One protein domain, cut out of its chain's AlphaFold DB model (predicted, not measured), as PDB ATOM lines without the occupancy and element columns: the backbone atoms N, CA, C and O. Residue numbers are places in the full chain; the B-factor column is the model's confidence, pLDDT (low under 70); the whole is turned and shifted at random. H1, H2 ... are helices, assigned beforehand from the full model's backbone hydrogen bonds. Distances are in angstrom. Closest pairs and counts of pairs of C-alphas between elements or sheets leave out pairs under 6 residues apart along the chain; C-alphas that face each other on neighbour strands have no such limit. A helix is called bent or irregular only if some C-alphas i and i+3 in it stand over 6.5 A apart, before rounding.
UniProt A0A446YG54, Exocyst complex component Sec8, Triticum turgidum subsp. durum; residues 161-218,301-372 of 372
ATOM      1  N   GLN A 161     142.447 194.211 216.725       89.25
ATOM      2  CA  GLN A 161     141.252 193.355 216.627       89.25
ATOM      3  C   GLN A 161     140.000 194.084 217.148       89.25
ATOM      4  O   GLN A 161     139.315 193.643 218.076       89.25
ATOM      5  N   LEU A 162     139.694 195.245 216.559       91.06
ATOM      6  CA  LEU A 162     138.675 196.165 217.081       91.06
ATOM      7  C   LEU A 162     137.259 195.578 217.080       91.06
ATOM      8  O   LEU A 162     136.484 195.853 217.994       91.06
ATOM      9  N   TYR A 163     136.919 194.760 216.082       91.94
ATOM     10  CA  TYR A 163     135.597 194.134 216.000       91.94
ATOM     11  C   TYR A 163     135.361 193.154 217.153       91.94
ATOM     12  O   TYR A 163     134.356 193.252 217.858       91.94
ATOM     13  N   ALA A 164     136.340 192.283 217.417       91.69
ATOM     14  CA  ALA A 164     136.310 191.353 218.542       91.69
ATOM     15  C   ALA A 164     136.252 192.092 219.890       91.69
ATOM     16  O   ALA A 164     135.490 191.709 220.778       91.69
ATOM     17  N   ALA A 165     137.006 193.189 220.033       94.56
ATOM     18  CA  ALA A 165     137.000 194.010 221.242       94.56
ATOM     19  C   ALA A 165     135.616 194.626 221.521       94.56
ATOM     20  O   ALA A 165     135.152 194.625 222.663       94.56
ATOM     21  N   VAL A 166     134.930 195.120 220.483       94.69
ATOM     22  CA  VAL A 166     133.579 195.693 220.605       94.69
ATOM     23  C   VAL A 166     132.524 194.624 220.881       94.69
ATOM     24  O   VAL A 166     131.654 194.852 221.720       94.69
ATOM     25  N   GLN A 167     132.599 193.458 220.231       94.12
ATOM     26  CA  GLN A 167     131.720 192.324 220.541       94.12
ATOM     27  C   GLN A 167     131.848 191.918 222.011       94.12
ATOM     28  O   GLN A 167     130.843 191.848 222.721       94.12
ATOM     29  N   LEU A 168     133.087 191.730 222.481       93.94
ATOM     30  CA  LEU A 168     133.372 191.366 223.864       93.94
ATOM     31  C   LEU A 168     132.861 192.437 224.839       93.94
ATOM     32  O   LEU A 168     132.204 192.105 225.818       93.94
ATOM     33  N   HIS A 169     133.081 193.723 224.541       95.06
ATOM     34  CA  HIS A 169     132.564 194.835 225.347       95.06
ATOM     35  C   HIS A 169     131.040 194.792 225.500       95.06
ATOM     36  O   HIS A 169     130.527 194.818 226.620       95.06
ATOM     37  N   VAL A 170     130.315 194.700 224.382       94.25
ATOM     38  CA  VAL A 170     128.846 194.684 224.376       94.25
ATOM     39  C   VAL A 170     128.317 193.452 225.107       94.25
ATOM     40  O   VAL A 170     127.402 193.568 225.922       94.25
ATOM     41  N   GLN A 171     128.920 192.284 224.875       93.62
ATOM     42  CA  GLN A 171     128.547 191.044 225.549       93.62
ATOM     43  C   GLN A 171     128.746 191.142 227.066       93.62
ATOM     44  O   GLN A 171     127.850 190.783 227.831       93.62
ATOM     45  N   SER A 172     129.888 191.654 227.520       93.44
ATOM     46  CA  SER A 172     130.190 191.769 228.947       93.44
ATOM     47  C   SER A 172     129.319 192.803 229.659       93.44
ATOM     48  O   SER A 172     128.937 192.580 230.806       93.44
ATOM     49  N   MET A 173     128.924 193.884 228.979       92.69
ATOM     50  CA  MET A 173     127.928 194.823 229.509       92.69
ATOM     51  C   MET A 173     126.572 194.141 229.740       92.69
ATOM     52  O   MET A 173     126.000 194.290 230.815       92.69
ATOM     53  N   LEU A 174     126.101 193.321 228.793       92.12
ATOM     54  CA  LEU A 174     124.865 192.544 228.960       92.12
ATOM     55  C   LEU A 174     124.974 191.502 230.086       92.12
ATOM     56  O   LEU A 174     124.001 191.241 230.791       92.12
ATOM     57  N   MET A 175     126.150 190.898 230.287       90.75
ATOM     58  CA  MET A 175     126.379 189.966 231.400       90.75
ATOM     59  C   MET A 175     126.285 190.657 232.764       90.75
ATOM     60  O   MET A 175     125.723 190.085 233.696       90.75
ATOM     61  N   LEU A 176     126.790 191.888 232.877       91.94
ATOM     62  CA  LEU A 176     126.763 192.684 234.110       91.94
ATOM     63  C   LEU A 176     125.367 193.180 234.509       91.94
ATOM     64  O   LEU A 176     125.171 193.542 235.673       91.94
ATOM     65  N   GLU A 177     124.427 193.204 233.562       89.50
ATOM     66  CA  GLU A 177     123.019 193.564 233.770       89.50
ATOM     67  C   GLU A 177     122.169 192.388 234.285       89.50
ATOM     68  O   GLU A 177     121.047 192.602 234.738       89.50
ATOM     69  N   ARG A 178     122.684 191.149 234.263       89.88
ATOM     70  CA  ARG A 178     121.965 189.982 234.800       89.88
ATOM     71  C   ARG A 178     121.783 190.100 236.314       89.88
ATOM     72  O   ARG A 178     122.736 190.427 237.020       89.88
ATOM     73  N   GLU A 179     120.604 189.721 236.814       81.31
ATOM     74  CA  GLU A 179     120.200 189.855 238.229       81.31
ATOM     75  C   GLU A 179     121.243 189.314 239.228       81.31
ATOM     76  O   GLU A 179     121.477 189.923 240.270       81.31
ATOM     77  N   GLY A 180     121.939 188.221 238.890       81.75
ATOM     78  CA  GLY A 180     122.978 187.634 239.746       81.75
ATOM     79  C   GLY A 180     124.256 188.475 239.881       81.75
ATOM     80  O   GLY A 180     124.856 188.496 240.951       81.75
ATOM     81  N   LEU A 181     124.672 189.184 238.826       88.06
ATOM     82  CA  LEU A 181     125.895 190.002 238.831       88.06
ATOM     83  C   LEU A 181     125.598 191.473 239.130       88.06
ATOM     84  O   LEU A 181     126.463 192.176 239.657       88.06
ATOM     85  N   GLN A 182     124.388 191.947 238.826       89.25
ATOM     86  CA  GLN A 182     123.975 193.334 239.034       89.25
ATOM     87  C   GLN A 182     124.099 193.755 240.505       89.25
ATOM     88  O   GLN A 182     124.584 194.847 240.790       89.25
ATOM     89  N   ALA A 183     123.741 192.862 241.433       86.38
ATOM     90  CA  ALA A 183     123.823 193.103 242.873       86.38
ATOM     91  C   ALA A 183     125.259 193.063 243.440       86.38
ATOM     92  O   ALA A 183     125.487 193.474 244.578       86.38
ATOM     93  N   VAL A 184     126.244 192.572 242.677       90.12
ATOM     94  CA  VAL A 184     127.627 192.429 243.153       90.12
ATOM     95  C   VAL A 184     128.340 193.782 243.105       90.12
ATOM     96  O   VAL A 184     128.714 194.278 242.037       90.12
ATOM     97  N   GLY A 185     128.568 194.365 244.286       89.50
ATOM     98  CA  GLY A 185     129.258 195.651 244.445       89.50
ATOM     99  C   GLY A 185     130.737 195.627 244.039       89.50
ATOM    100  O   GLY A 185     131.229 196.611 243.503       89.50
ATOM    101  N   ALA A 186     131.430 194.493 244.196       90.00
ATOM    102  CA  ALA A 186     132.835 194.349 243.788       90.00
ATOM    103  C   ALA A 186     133.051 194.515 242.269       90.00
ATOM    104  O   ALA A 186     134.147 194.840 241.829       90.00
ATOM    105  N   LEU A 187     132.000 194.341 241.458       93.44
ATOM    106  CA  LEU A 187     132.048 194.567 240.011       93.44
ATOM    107  C   LEU A 187     131.859 196.043 239.623       93.44
ATOM    108  O   LEU A 187     131.800 196.360 238.436       93.44
ATOM    109  N   GLN A 188     131.746 196.961 240.587       94.12
ATOM    110  CA  GLN A 188     131.556 198.381 240.293       94.12
ATOM    111  C   GLN A 188     132.758 198.998 239.573       94.12
ATOM    112  O   GLN A 188     132.567 199.750 238.615       94.12
ATOM    113  N   ASP A 189     133.974 198.625 239.965       94.19
ATOM    114  CA  ASP A 189     135.190 199.096 239.300       94.19
ATOM    115  C   ASP A 189     135.235 198.592 237.854       94.19
ATOM    116  O   ASP A 189     135.405 199.393 236.934       94.19
ATOM    117  N   VAL A 190     134.899 197.315 237.629       95.62
ATOM    118  CA  VAL A 190     134.789 196.710 236.289       95.62
ATOM    119  C   VAL A 190     133.757 197.439 235.422       95.62
ATOM    120  O   VAL A 190     134.022 197.725 234.256       95.62
ATOM    121  N   ARG A 191     132.588 197.802 235.970       95.25
ATOM    122  CA  ARG A 191     131.580 198.612 235.252       95.25
ATOM    123  C   ARG A 191     132.128 199.984 234.867       95.25
ATOM    124  O   ARG A 191     131.882 200.465 233.756       95.25
ATOM    125  N   SER A 192     132.859 200.617 235.781       95.31
ATOM    126  CA  SER A 192     133.490 201.910 235.529       95.31
ATOM    127  C   SER A 192     134.538 201.800 234.417       95.31
ATOM    128  O   SER A 192     134.553 202.625 233.503       95.31
ATOM    129  N   ASP A 193     135.332 200.730 234.422       96.25
ATOM    130  CA  ASP A 193     136.386 200.489 233.442       96.25
ATOM    131  C   ASP A 193     135.815 200.129 232.075       96.25
ATOM    132  O   ASP A 193     136.230 200.711 231.078       96.25
ATOM    133  N   LEU A 194     134.772 199.298 231.997       95.50
ATOM    134  CA  LEU A 194     134.055 199.057 230.741       95.50
ATOM    135  C   LEU A 194     133.413 200.335 230.188       95.50
ATOM    136  O   LEU A 194     133.360 200.525 228.971       95.50
ATOM    137  N   THR A 195     132.954 201.246 231.047       95.50
ATOM    138  CA  THR A 195     132.429 202.547 230.604       95.50
ATOM    139  C   THR A 195     133.538 203.424 230.016       95.50
ATOM    140  O   THR A 195     133.344 204.021 228.952       95.50
ATOM    141  N   LYS A 196     134.723 203.455 230.642       96.12
ATOM    142  CA  LYS A 196     135.913 204.142 230.106       96.12
ATOM    143  C   LYS A 196     136.380 203.506 228.794       96.12
ATOM    144  O   LYS A 196     136.583 204.222 227.813       96.12
ATOM    145  N   LEU A 197     136.451 202.174 228.732       95.69
ATOM    146  CA  LEU A 197     136.822 201.412 227.537       95.69
ATOM    147  C   LEU A 197     135.844 201.639 226.383       95.69
ATOM    148  O   LEU A 197     136.275 201.753 225.244       95.69
ATOM    149  N   ARG A 198     134.546 201.828 226.647       95.06
ATOM    150  CA  ARG A 198     133.580 202.258 225.616       95.06
ATOM    151  C   ARG A 198     133.946 203.614 225.000       95.06
ATOM    152  O   ARG A 198     133.627 203.900 223.841       95.06
ATOM    153  N   GLY A 199     134.528 204.507 225.797       94.12
ATOM    154  CA  GLY A 199     135.112 205.765 225.337       94.12
ATOM    155  C   GLY A 199     136.352 205.519 224.485       94.12
ATOM    156  O   GLY A 199     136.385 205.954 223.337       94.12
ATOM    157  N   ALA A 200     137.318 204.773 225.021       95.12
ATOM    158  CA  ALA A 200     138.581 204.459 224.354       95.12
ATOM    159  C   ALA A 200     138.381 203.741 223.008       95.12
ATOM    160  O   ALA A 200     138.894 204.206 221.993       95.12
ATOM    161  N   LEU A 201     137.553 202.690 222.968       94.31
ATOM    162  CA  LEU A 201     137.180 201.967 221.748       94.31
ATOM    163  C   LEU A 201     136.594 202.910 220.699       94.31
ATOM    164  O   LEU A 201     136.984 202.862 219.539       94.31
ATOM    165  N   PHE A 202     135.684 203.800 221.105       94.31
ATOM    166  CA  PHE A 202     135.083 204.764 220.187       94.31
ATOM    167  C   PHE A 202     136.126 205.685 219.549       94.31
ATOM    168  O   PHE A 202     136.112 205.850 218.333       94.31
ATOM    169  N   TYR A 203     137.027 206.262 220.348       92.94
ATOM    170  CA  TYR A 203     138.079 207.127 219.818       92.94
ATOM    171  C   TYR A 203     139.064 206.354 218.944       92.94
ATOM    172  O   TYR A 203     139.451 206.865 217.898       92.94
ATOM    173  N   LYS A 204     139.405 205.112 219.308       93.12
ATOM    174  CA  LYS A 204     140.295 204.269 218.507       93.12
ATOM    175  C   LYS A 204     139.688 203.911 217.151       93.12
ATOM    176  O   LYS A 204     140.350 204.044 216.131       93.12
ATOM    177  N   ILE A 205     138.411 203.525 217.117       92.75
ATOM    178  CA  ILE A 205     137.687 203.256 215.863       92.75
ATOM    179  C   ILE A 205     137.587 204.524 215.013       92.75
ATOM    180  O   ILE A 205     137.711 204.453 213.794       92.75
ATOM    181  N   LEU A 206     137.357 205.680 215.638       89.94
ATOM    182  CA  LEU A 206     137.280 206.957 214.936       89.94
ATOM    183  C   LEU A 206     138.631 207.353 214.325       89.94
ATOM    184  O   LEU A 206     138.667 207.799 213.184       89.94
ATOM    185  N   GLU A 207     139.725 207.151 215.058       88.94
ATOM    186  CA  GLU A 207     141.092 207.347 214.572       88.94
ATOM    187  C   GLU A 207     141.388 206.436 213.373       88.94
ATOM    188  O   GLU A 207     141.788 206.929 212.322       88.94
ATOM    189  N   GLU A 208     141.104 205.134 213.480       88.38
ATOM    190  CA  GLU A 208     141.265 204.176 212.375       88.38
ATOM    191  C   GLU A 208     140.411 204.541 211.158       88.38
ATOM    192  O   GLU A 208     140.866 204.456 210.016       88.38
ATOM    193  N   LEU A 209     139.180 205.001 211.384       88.00
ATOM    194  CA  LEU A 209     138.290 205.448 210.320       88.00
ATOM    195  C   LEU A 209     138.836 206.709 209.638       88.00
ATOM    196  O   LEU A 209     138.838 206.778 208.411       88.00
ATOM    197  N   HIS A 210     139.339 207.683 210.400       84.81
ATOM    198  CA  HIS A 210     139.987 208.874 209.849       84.81
ATOM    199  C   HIS A 210     141.239 208.501 209.040       84.81
ATOM    200  O   HIS A 210     141.379 208.944 207.900       84.81
ATOM    201  N   CYS A 211     142.111 207.643 209.573       84.00
ATOM    202  CA  CYS A 211     143.279 207.136 208.851       84.00
ATOM    203  C   CYS A 211     142.872 206.455 207.539       84.00
ATOM    204  O   CYS A 211     143.447 206.737 206.489       84.00
ATOM    205  N   HIS A 212     141.838 205.614 207.567       83.38
ATOM    206  CA  HIS A 212     141.386 204.892 206.385       83.38
ATOM    207  C   HIS A 212     140.721 205.797 205.334       83.38
ATOM    208  O   HIS A 212     140.885 205.551 204.140       83.38
ATOM    209  N   LEU A 213     139.988 206.840 205.746       81.25
ATOM    210  CA  LEU A 213     139.322 207.776 204.830       81.25
ATOM    211  C   LEU A 213     140.279 208.776 204.168       81.25
ATOM    212  O   LEU A 213     140.034 209.158 203.026       81.25
ATOM    213  N   TYR A 214     141.331 209.214 204.865       75.31
ATOM    214  CA  TYR A 214     142.184 210.313 204.394       75.31
ATOM    215  C   TYR A 214     143.599 209.910 203.976       75.31
ATOM    216  O   TYR A 214     144.189 210.608 203.156       75.31
ATOM    217  N   ASN A 215     144.136 208.799 204.491       68.31
ATOM    218  CA  ASN A 215     145.528 208.393 204.257       68.31
ATOM    219  C   ASN A 215     145.661 207.121 203.393       68.31
ATOM    220  O   ASN A 215     146.699 206.473 203.461       68.31
ATOM    221  N   ASN A 216     144.647 206.763 202.585       57.47
ATOM    222  CA  ASN A 216     144.598 205.522 201.786       57.47
ATOM    223  C   ASN A 216     144.941 204.281 202.632       57.47
ATOM    224  O   ASN A 216     145.992 203.680 202.439       57.47
ATOM    225  N   GLY A 217     144.071 203.950 203.595       54.31
ATOM    226  CA  GLY A 217     144.342 203.020 204.702       54.31
ATOM    227  C   GLY A 217     145.178 201.770 204.389       54.31
ATOM    228  O   GLY A 217     145.078 201.189 203.314       54.31
ATOM    229  N   GLU A 218     145.930 201.311 205.396       52.25
ATOM    230  CA  GLU A 218     146.897 200.187 205.369       52.25
ATOM    231  C   GLU A 218     146.368 198.846 204.804       52.25
ATOM    232  O   GLU A 218     147.143 197.922 204.601       52.25
ATOM    233  N   LEU A 301     139.508 190.077 211.643       81.00
ATOM    234  CA  LEU A 301     138.297 189.411 212.130       81.00
ATOM    235  C   LEU A 301     138.595 188.028 212.730       81.00
ATOM    236  O   LEU A 301     137.663 187.318 213.101       81.00
ATOM    237  N   SER A 302     139.862 187.618 212.820       78.81
ATOM    238  CA  SER A 302     140.246 186.265 213.248       78.81
ATOM    239  C   SER A 302     139.853 185.960 214.698       78.81
ATOM    240  O   SER A 302     139.536 184.817 215.020       78.81
ATOM    241  N   CYS A 303     139.825 186.981 215.558       78.94
ATOM    242  CA  CYS A 303     139.459 186.863 216.971       78.94
ATOM    243  C   CYS A 303     137.965 187.107 217.247       78.94
ATOM    244  O   CYS A 303     137.551 187.104 218.408       78.94
ATOM    245  N   ALA A 304     137.162 187.367 216.213       81.62
ATOM    246  CA  ALA A 304     135.761 187.737 216.356       81.62
ATOM    247  C   ALA A 304     134.855 186.525 216.619       81.62
ATOM    248  O   ALA A 304     135.041 185.448 216.048       81.62
ATOM    249  N   THR A 305     133.830 186.707 217.452       83.19
ATOM    250  CA  THR A 305     132.803 185.679 217.658       83.19
ATOM    251  C   THR A 305     131.896 185.598 216.427       83.19
ATOM    252  O   THR A 305     131.436 186.654 215.986       83.19
ATOM    253  N   PRO A 306     131.601 184.398 215.884       83.12
ATOM    254  CA  PRO A 306     130.753 184.238 214.702       83.12
ATOM    255  C   PRO A 306     129.375 184.882 214.873       83.12
ATOM    256  O   PRO A 306     128.681 184.616 215.853       83.12
ATOM    257  N   ASP A 307     128.970 185.697 213.904       85.12
ATOM    258  CA  ASP A 307     127.661 186.341 213.854       85.12
ATOM    259  C   ASP A 307     127.185 186.546 212.405       85.12
ATOM    260  O   ASP A 307     127.906 186.289 211.434       85.12
ATOM    261  N   GLU A 308     125.944 187.015 212.254       84.56
ATOM    262  CA  GLU A 308     125.326 187.287 210.948       84.56
ATOM    263  C   GLU A 308     126.158 188.277 210.107       84.56
ATOM    264  O   GLU A 308     126.227 188.177 208.878       84.56
ATOM    265  N   PHE A 309     126.857 189.207 210.767       85.88
ATOM    266  CA  PHE A 309     127.726 190.173 210.108       85.88
ATOM    267  C   PHE A 309     128.971 189.510 209.503       85.88
ATOM    268  O   PHE A 309     129.270 189.750 208.332       85.88
ATOM    269  N   LEU A 310     129.667 188.644 210.244       82.75
ATOM    270  CA  LEU A 310     130.817 187.882 209.744       82.75
ATOM    271  C   LEU A 310     130.447 186.993 208.559       82.75
ATOM    272  O   LEU A 310     131.208 186.898 207.593       82.75
ATOM    273  N   GLU A 311     129.266 186.379 208.590       83.12
ATOM    274  CA  GLU A 311     128.761 185.635 207.439       83.12
ATOM    275  C   GLU A 311     128.519 186.537 206.226       83.12
ATOM    276  O   GLU A 311     128.886 186.178 205.104       83.12
ATOM    277  N   SER A 312     127.934 187.721 206.431       81.19
ATOM    278  CA  SER A 312     127.734 188.712 205.368       81.19
ATOM    279  C   SER A 312     129.064 189.211 204.791       81.19
ATOM    280  O   SER A 312     129.185 189.405 203.582       81.19
ATOM    281  N   MET A 313     130.083 189.369 205.634       81.38
ATOM    282  CA  MET A 313     131.439 189.770 205.252       81.38
ATOM    283  C   MET A 313     132.172 188.695 204.449       81.38
ATOM    284  O   MET A 313     132.912 189.018 203.518       81.38
ATOM    285  N   ARG A 314     131.930 187.422 204.783       80.62
ATOM    286  CA  ARG A 314     132.435 186.265 204.040       80.62
ATOM    287  C   ARG A 314     131.796 186.160 202.654       80.62
ATOM    288  O   ARG A 314     132.491 185.886 201.686       80.62
ATOM    289  N   LYS A 315     130.484 186.400 202.566       80.50
ATOM    290  CA  LYS A 315     129.697 186.306 201.323       80.50
ATOM    291  C   LYS A 315     129.884 187.511 200.389       80.50
ATOM    292  O   LYS A 315     129.624 187.393 199.197       80.50
ATOM    293  N   ALA A 316     130.293 188.669 200.908       79.19
ATOM    294  CA  ALA A 316     130.468 189.877 200.108       79.19
ATOM    295  C   ALA A 316     131.721 189.799 199.217       79.19
ATOM    296  O   ALA A 316     132.841 189.686 199.722       79.19
ATOM    297  N   ASP A 317     131.542 189.949 197.904       75.19
ATOM    298  CA  ASP A 317     132.636 190.104 196.938       75.19
ATOM    299  C   ASP A 317     133.035 191.586 196.839       75.19
ATOM    300  O   ASP A 317     132.656 192.318 195.929       75.19
ATOM    301  N   ALA A 318     133.693 192.070 197.893       79.69
ATOM    302  CA  ALA A 318     134.151 193.449 198.027       79.69
ATOM    303  C   ALA A 318     135.645 193.477 198.381       79.69
ATOM    304  O   ALA A 318     136.112 192.572 199.090       79.69
ATOM    305  N   PRO A 319     136.390 194.509 197.944       82.00
ATOM    306  CA  PRO A 319     137.804 194.640 198.276       82.00
ATOM    307  C   PRO A 319     138.004 194.829 199.791       82.00
ATOM    308  O   PRO A 319     137.102 195.274 200.514       82.00
ATOM    309  N   LEU A 320     139.182 194.439 200.291       80.75
ATOM    310  CA  LEU A 320     139.484 194.364 201.730       80.75
ATOM    311  C   LEU A 320     139.306 195.705 202.454       80.75
ATOM    312  O   LEU A 320     138.804 195.730 203.575       80.75
ATOM    313  N   ASN A 321     139.625 196.814 201.793       80.69
ATOM    314  CA  ASN A 321     139.419 198.176 202.288       80.69
ATOM    315  C   ASN A 321     137.929 198.501 202.542       80.69
ATOM    316  O   ASN A 321     137.573 199.059 203.581       80.69
ATOM    317  N   VAL A 322     137.026 198.109 201.639       84.56
ATOM    318  CA  VAL A 322     135.573 198.309 201.798       84.56
ATOM    319  C   VAL A 322     135.029 197.407 202.905       84.56
ATOM    320  O   VAL A 322     134.195 197.833 203.705       84.56
ATOM    321  N   LYS A 323     135.540 196.176 202.998       85.56
ATOM    322  CA  LYS A 323     135.244 195.240 204.091       85.56
ATOM    323  C   LYS A 323     135.677 195.811 205.451       85.56
ATOM    324  O   LYS A 323     134.885 195.816 206.397       85.56
ATOM    325  N   TYR A 324     136.888 196.347 205.552       86.25
ATOM    326  CA  TYR A 324     137.390 196.963 206.780       86.25
ATOM    327  C   TYR A 324     136.567 198.197 207.174       86.25
ATOM    328  O   TYR A 324     136.088 198.277 208.304       86.25
ATOM    329  N   LEU A 325     136.269 199.097 206.229       88.00
ATOM    330  CA  LEU A 325     135.416 200.262 206.489       88.00
ATOM    331  C   LEU A 325     134.013 199.854 206.966       88.00
ATOM    332  O   LEU A 325     133.505 200.400 207.945       88.00
ATOM    333  N   ARG A 326     133.404 198.845 206.326       89.00
ATOM    334  CA  ARG A 326     132.115 198.279 206.753       89.00
ATOM    335  C   ARG A 326     132.185 197.728 208.182       89.00
ATOM    336  O   ARG A 326     131.235 197.902 208.941       89.00
ATOM    337  N   THR A 327     133.309 197.122 208.559       89.81
ATOM    338  CA  THR A 327     133.560 196.613 209.917       89.81
ATOM    339  C   THR A 327     133.658 197.748 210.934       89.81
ATOM    340  O   THR A 327     132.993 197.692 211.964       89.81
ATOM    341  N   LEU A 328     134.398 198.822 210.638       89.38
ATOM    342  CA  LEU A 328     134.499 199.992 211.523       89.38
ATOM    343  C   LEU A 328     133.137 200.662 211.746       89.38
ATOM    344  O   LEU A 328     132.781 201.003 212.876       89.38
ATOM    345  N   VAL A 329     132.335 200.804 210.686       90.62
ATOM    346  CA  VAL A 329     130.968 201.339 210.790       90.62
ATOM    347  C   VAL A 329     130.081 200.416 211.630       90.62
ATOM    348  O   VAL A 329     129.326 200.899 212.479       90.62
ATOM    349  N   GLN A 330     130.205 199.097 211.465       91.88
ATOM    350  CA  GLN A 330     129.488 198.129 212.293       91.88
ATOM    351  C   GLN A 330     129.890 198.238 213.772       91.88
ATOM    352  O   GLN A 330     129.011 198.269 214.633       91.88
ATOM    353  N   CYS A 331     131.178 198.400 214.084       91.94
ATOM    354  CA  CYS A 331     131.644 198.647 215.450       91.94
ATOM    355  C   CYS A 331     130.989 199.898 216.064       91.94
ATOM    356  O   CYS A 331     130.513 199.866 217.199       91.94
ATOM    357  N   LEU A 332     130.909 201.002 215.310       90.88
ATOM    358  CA  LEU A 332     130.247 202.234 215.764       90.88
ATOM    359  C   LEU A 332     128.743 202.041 216.001       90.88
ATOM    360  O   LEU A 332     128.183 202.641 216.928       90.88
ATOM    361  N   SER A 333     128.101 201.199 215.184       92.00
ATOM    362  CA  SER A 333     126.700 200.795 215.341       92.00
ATOM    363  C   SER A 333     126.487 200.010 216.634       92.00
ATOM    364  O   SER A 333     125.650 200.390 217.455       92.00
ATOM    365  N   MET A 334     127.321 198.998 216.888       90.19
ATOM    366  CA  MET A 334     127.280 198.193 218.114       90.19
ATOM    367  C   MET A 334     127.508 199.036 219.375       90.19
ATOM    368  O   MET A 334     126.809 198.876 220.374       90.19
ATOM    369  N   LEU A 335     128.419 200.012 219.313       90.19
ATOM    370  CA  LEU A 335     128.654 200.965 220.402       90.19
ATOM    371  C   LEU A 335     127.555 202.036 220.536       90.19
ATOM    372  O   LEU A 335     127.621 202.845 221.468       90.19
ATOM    373  N   ARG A 336     126.558 202.073 219.638       89.69
ATOM    374  CA  ARG A 336     125.516 203.113 219.519       89.69
ATOM    375  C   ARG A 336     126.070 204.543 219.460       89.69
ATOM    376  O   ARG A 336     125.495 205.461 220.039       89.69
ATOM    377  N   LYS A 337     127.198 204.740 218.772       88.56
ATOM    378  CA  LYS A 337     127.875 206.046 218.642       88.56
ATOM    379  C   LYS A 337     128.011 206.534 217.192       88.56
ATOM    380  O   LYS A 337     128.809 207.422 216.915       88.56
ATOM    381  N   VAL A 338     127.201 206.009 216.270       86.44
ATOM    382  CA  VAL A 338     127.238 206.379 214.839       86.44
ATOM    383  C   VAL A 338     127.004 207.878 214.622       86.44
ATOM    384  O   VAL A 338     127.782 208.519 213.923       86.44
ATOM    385  N   ALA A 339     125.988 208.464 215.263       85.25
ATOM    386  CA  ALA A 339     125.686 209.893 215.123       85.25
ATOM    387  C   ALA A 339     126.824 210.789 215.647       85.25
ATOM    388  O   ALA A 339     127.176 211.786 215.018       85.25
ATOM    389  N   ALA A 340     127.435 210.401 216.772       85.50
ATOM    390  CA  ALA A 340     128.571 211.114 217.347       85.50
ATOM    391  C   ALA A 340     129.806 211.038 216.437       85.50
ATOM    392  O   ALA A 340     130.445 212.060 216.202       85.50
ATOM    393  N   ALA A 341     130.111 209.859 215.880       85.00
ATOM    394  CA  ALA A 341     131.182 209.706 214.895       85.00
ATOM    395  C   ALA A 341     130.933 210.586 213.664       85.00
ATOM    396  O   ALA A 341     131.820 211.337 213.266       85.00
ATOM    397  N   GLY A 342     129.713 210.559 213.116       83.75
ATOM    398  CA  GLY A 342     129.332 211.382 211.968       83.75
ATOM    399  C   GLY A 342     129.562 212.875 212.210       83.75
ATOM    400  O   GLY A 342     130.179 213.541 211.386       83.75
ATOM    401  N   ALA A 343     129.157 213.392 213.373       86.25
ATOM    402  CA  ALA A 343     129.374 214.795 213.724       86.25
ATOM    403  C   ALA A 343     130.866 215.179 213.784       86.25
ATOM    404  O   ALA A 343     131.242 216.254 213.313       86.25
ATOM    405  N   VAL A 344     131.721 214.308 214.336       84.56
ATOM    406  CA  VAL A 344     133.169 214.567 214.415       84.56
ATOM    407  C   VAL A 344     133.813 214.523 213.030       84.56
ATOM    408  O   VAL A 344     134.556 215.439 212.683       84.56
ATOM    409  N   ILE A 345     133.466 213.525 212.214       83.38
ATOM    410  CA  ILE A 345     133.970 213.385 210.842       83.38
ATOM    411  C   ILE A 345     133.568 214.601 209.996       83.38
ATOM    412  O   ILE A 345     134.413 215.191 209.329       83.38
ATOM    413  N   CYS A 346     132.304 215.038 210.057       82.44
ATOM    414  CA  CYS A 346     131.834 216.220 209.325       82.44
ATOM    415  C   CYS A 346     132.576 217.498 209.733       82.44
ATOM    416  O   CYS A 346     132.919 218.318 208.879       82.44
ATOM    417  N   LYS A 347     132.842 217.671 211.033       83.31
ATOM    418  CA  LYS A 347     133.592 218.822 211.545       83.31
ATOM    419  C   LYS A 347     135.037 218.820 211.042       83.31
ATOM    420  O   LYS A 347     135.539 219.875 210.653       83.31
ATOM    421  N   GLU A 348     135.686 217.659 211.017       78.75
ATOM    422  CA  GLU A 348     137.069 217.543 210.550       78.75
ATOM    423  C   GLU A 348     137.174 217.720 209.028       78.75
ATOM    424  O   GLU A 348     138.043 218.460 208.566       78.75
ATOM    425  N   PHE A 349     136.222 217.178 208.256       78.62
ATOM    426  CA  PHE A 349     136.094 217.447 206.817       78.62
ATOM    427  C   PHE A 349     135.970 218.945 206.529       78.62
ATOM    428  O   PHE A 349     136.695 219.475 205.687       78.62
ATOM    429  N   ALA A 350     135.076 219.645 207.235       78.62
ATOM    430  CA  ALA A 350     134.889 221.083 207.059       78.62
ATOM    431  C   ALA A 350     136.170 221.867 207.392       78.62
ATOM    432  O   ALA A 350     136.554 222.782 206.662       78.62
ATOM    433  N   ARG A 351     136.873 221.474 208.462       80.31
ATOM    434  CA  ARG A 351     138.147 222.074 208.875       80.31
ATOM    435  C   ARG A 351     139.253 221.848 207.842       80.31
ATOM    436  O   ARG A 351     139.952 222.799 207.498       80.31
ATOM    437  N   GLN A 352     139.410 220.630 207.329       76.94
ATOM    438  CA  GLN A 352     140.418 220.309 206.314       76.94
ATOM    439  C   GLN A 352     140.123 220.994 204.981       76.94
ATOM    440  O   GLN A 352     141.034 221.556 204.378       76.94
ATOM    441  N   PHE A 353     138.859 221.034 204.555       78.88
ATOM    442  CA  PHE A 353     138.447 221.772 203.361       78.88
ATOM    443  C   PHE A 353     138.743 223.273 203.491       78.88
ATOM    444  O   PHE A 353     139.278 223.889 202.567       78.88
ATOM    445  N   MET A 354     138.461 223.862 204.656       81.62
ATOM    446  CA  MET A 354     138.801 225.254 204.955       81.62
ATOM    447  C   MET A 354     140.322 225.489 204.948       81.62
ATOM    448  O   MET A 354     140.781 226.475 204.382       81.62
ATOM    449  N   MET A 355     141.126 224.575 205.503       79.94
ATOM    450  CA  MET A 355     142.590 224.690 205.458       79.94
ATOM    451  C   MET A 355     143.142 224.587 204.030       79.94
ATOM    452  O   MET A 355     143.933 225.432 203.627       79.94
ATOM    453  N   LEU A 356     142.688 223.612 203.238       79.56
ATOM    454  CA  LEU A 356     143.100 223.430 201.839       79.56
ATOM    455  C   LEU A 356     142.697 224.611 200.952       79.56
ATOM    456  O   LEU A 356     143.466 225.024 200.081       79.56
ATOM    457  N   SER A 357     141.502 225.165 201.163       77.62
ATOM    458  CA  SER A 357     141.046 226.355 200.441       77.62
ATOM    459  C   SER A 357     141.854 227.593 200.826       77.62
ATOM    460  O   SER A 357     142.286 228.307 199.924       77.62
ATOM    461  N   LEU A 358     142.159 227.799 202.113       82.75
ATOM    462  CA  LEU A 358     143.057 228.867 202.573       82.75
ATOM    463  C   LEU A 358     144.480 228.707 202.027       82.75
ATOM    464  O   LEU A 358     145.065 229.678 201.561       82.75
ATOM    465  N   GLN A 359     145.024 227.492 202.022       81.81
ATOM    466  CA  GLN A 359     146.371 227.208 201.527       81.81
ATOM    467  C   GLN A 359     146.473 227.421 200.008       81.81
ATOM    468  O   GLN A 359     147.453 227.989 199.531       81.81
ATOM    469  N   ARG A 360     145.432 227.055 199.242       81.00
ATOM    470  CA  ARG A 360     145.327 227.391 197.811       81.00
ATOM    471  C   ARG A 360     145.177 228.890 197.571       81.00
ATOM    472  O   ARG A 360     145.833 229.404 196.671       81.00
ATOM    473  N   LEU A 361     144.347 229.583 198.351       82.44
ATOM    474  CA  LEU A 361     144.189 231.038 198.261       82.44
ATOM    475  C   LEU A 361     145.513 231.750 198.536       82.44
ATOM    476  O   LEU A 361     145.904 232.603 197.747       82.44
ATOM    477  N   ASN A 362     146.231 231.346 199.584       80.50
ATOM    478  CA  ASN A 362     147.523 231.923 199.939       80.50
ATOM    479  C   ASN A 362     148.583 231.649 198.860       80.50
ATOM    480  O   ASN A 362     149.301 232.558 198.464       80.50
ATOM    481  N   HIS A 363     148.609 230.438 198.289       81.56
ATOM    482  CA  HIS A 363     149.511 230.124 197.179       81.56
ATOM    483  C   HIS A 363     149.184 230.912 195.896       81.56
ATOM    484  O   HIS A 363     150.090 231.296 195.158       81.56
ATOM    485  N   MET A 364     147.903 231.190 195.613       79.56
ATOM    486  CA  MET A 364     147.529 232.075 194.502       79.56
ATOM    487  C   MET A 364     147.899 233.539 194.771       79.56
ATOM    488  O   MET A 364     148.272 234.245 193.839       79.56
ATOM    489  N   LEU A 365     147.829 233.982 196.027       77.12
ATOM    490  CA  LEU A 365     148.180 235.340 196.441       77.12
ATOM    491  C   LEU A 365     149.702 235.569 196.381       77.12
ATOM    492  O   LEU A 365     150.143 236.566 195.819       77.12
ATOM    493  N   GLU A 366     150.506 234.593 196.811       78.31
ATOM    494  CA  GLU A 366     151.968 234.599 196.639       78.31
ATOM    495  C   GLU A 366     152.387 234.598 195.160       78.31
ATOM    496  O   GLU A 366     153.319 235.309 194.787       78.31
ATOM    497  N   ARG A 367     151.668 233.878 194.282       72.62
ATOM    498  CA  ARG A 367     151.902 233.929 192.823       72.62
ATOM    499  C   ARG A 367     151.535 235.271 192.182       72.62
ATOM    500  O   ARG A 367     152.061 235.586 191.121       72.62
ATOM    501  N   LEU A 368     150.637 236.046 192.789       68.62
ATOM    502  CA  LEU A 368     150.299 237.405 192.340       68.62
ATOM    503  C   LEU A 368     151.302 238.455 192.848       68.62
ATOM    504  O   LEU A 368     151.380 239.540 192.278       68.62
ATOM    505  N   GLN A 369     152.068 238.140 193.897       66.00
ATOM    506  CA  GLN A 369     153.081 239.016 194.498       66.00
ATOM    507  C   GLN A 369     154.526 238.696 194.085       66.00
ATOM    508  O   GLN A 369     155.416 239.476 194.422       66.00
ATOM    509  N   SER A 370     154.788 237.615 193.340       51.03
ATOM    510  CA  SER A 370     156.105 237.355 192.744       51.03
ATOM    511  C   SER A 370     156.310 238.204 191.474       51.03
ATOM    512  O   SER A 370     155.616 237.952 190.484       51.03
ATOM    513  N   PRO A 371     157.228 239.191 191.459       57.72
ATOM    514  CA  PRO A 371     157.566 239.923 190.242       57.72
ATOM    515  C   PRO A 371     158.330 239.010 189.271       57.72
ATOM    516  O   PRO A 371     159.152 238.198 189.694       57.72
ATOM    517  N   THR A 372     158.016 239.146 187.982       48.28
ATOM    518  CA  THR A 372     158.768 238.601 186.836       48.28
ATOM    519  C   THR A 372     160.235 238.989 186.851       48.28
ATOM    520  O   THR A 372     160.497 240.172 187.177       48.28
TER     521      THR A 372
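What this domain is: This is residues 161 to 218 and 301 to 372 of the 372 residues of the protein "Exocyst complex component Sec8" of Triticum turgidum subsp. durum (UniProt A0A446YG54). Three helices pack in a small up-and-down bundle, in which the long H3 has H1 on its residues 191 to 205 and H5 on its residues 202 to 212. From the end of H5 the long helix H6 runs away from this body, and its residues 350 to 369 stick out as an arm, while the short H4 is near H5. The printed part has 130 residues with six named helices, H1 to H6 in order, and no named strand; its class is all helix. It is only just extended, close to loose, with a radius of gyration of the C-alphas of 21.1 A and spans of 81 by 39 by 21 A; the arm makes the length.

How they stand to each other: H1, residues 162 to 176, touches H3, residues 185 to 214, closest at the C-alphas of His 169 and Leu 194, 7.0 A apart. They run opposite ways at a shallow tilt of 24 degrees. H5, residues 320 to 334, touches H1 at the C-alphas of Tyr 163 and Cys 331, 6.0 A apart, and runs the same way at a shallow tilt of 19 degrees. H5 also touches H3, closest at the C-alphas of Ile 205 and Leu 328, 6.3 A apart; they run opposite ways at a shallow tilt of 34.7 degrees, only just short of steep. H2, residues 179 to 182, touches no helix. H4, residues 308 to 315, is close to H5 but not clearly touching, with the C-alphas of Met 313 and Lys 323 6.8 A apart. H6, residues 338 to 369, and H5 only just touch, with 3 pairs of C-alphas within 8 A, only at the corner; the C-alphas of Leu 332 and Val 338 are closest, at 5.2 A. H1 and H6 are apart. Every O i to N i+4 pair is within hydrogen-bond range in H1, H4, H5 and H6, and 24 of 26 are in H3; H2 is too short for such a pair.

Where its parts are: H1 begins at C-alpha 162, (138.675, 196.165, 217.081), and is 21.1 A long. H3 is 44.6 A long and only just irregular, with C-alphas 186 and 189 6.9 A apart. H5 is 20.8 A long. H6 is 46.3 A long and ends at C-alpha 369, (153.081, 239.016, 194.498).

The domain as a whole: The C-alphas of Gly 180 and Thr 372, the two farthest apart, are 81.7 A from each other. Residues 219 to 300 are not printed, and C-alphas 218 and 301 are 15.4 A apart across the cut. The links printed whole are tight. Residues 215 to 218 and 368 to 372 are under pLDDT 70.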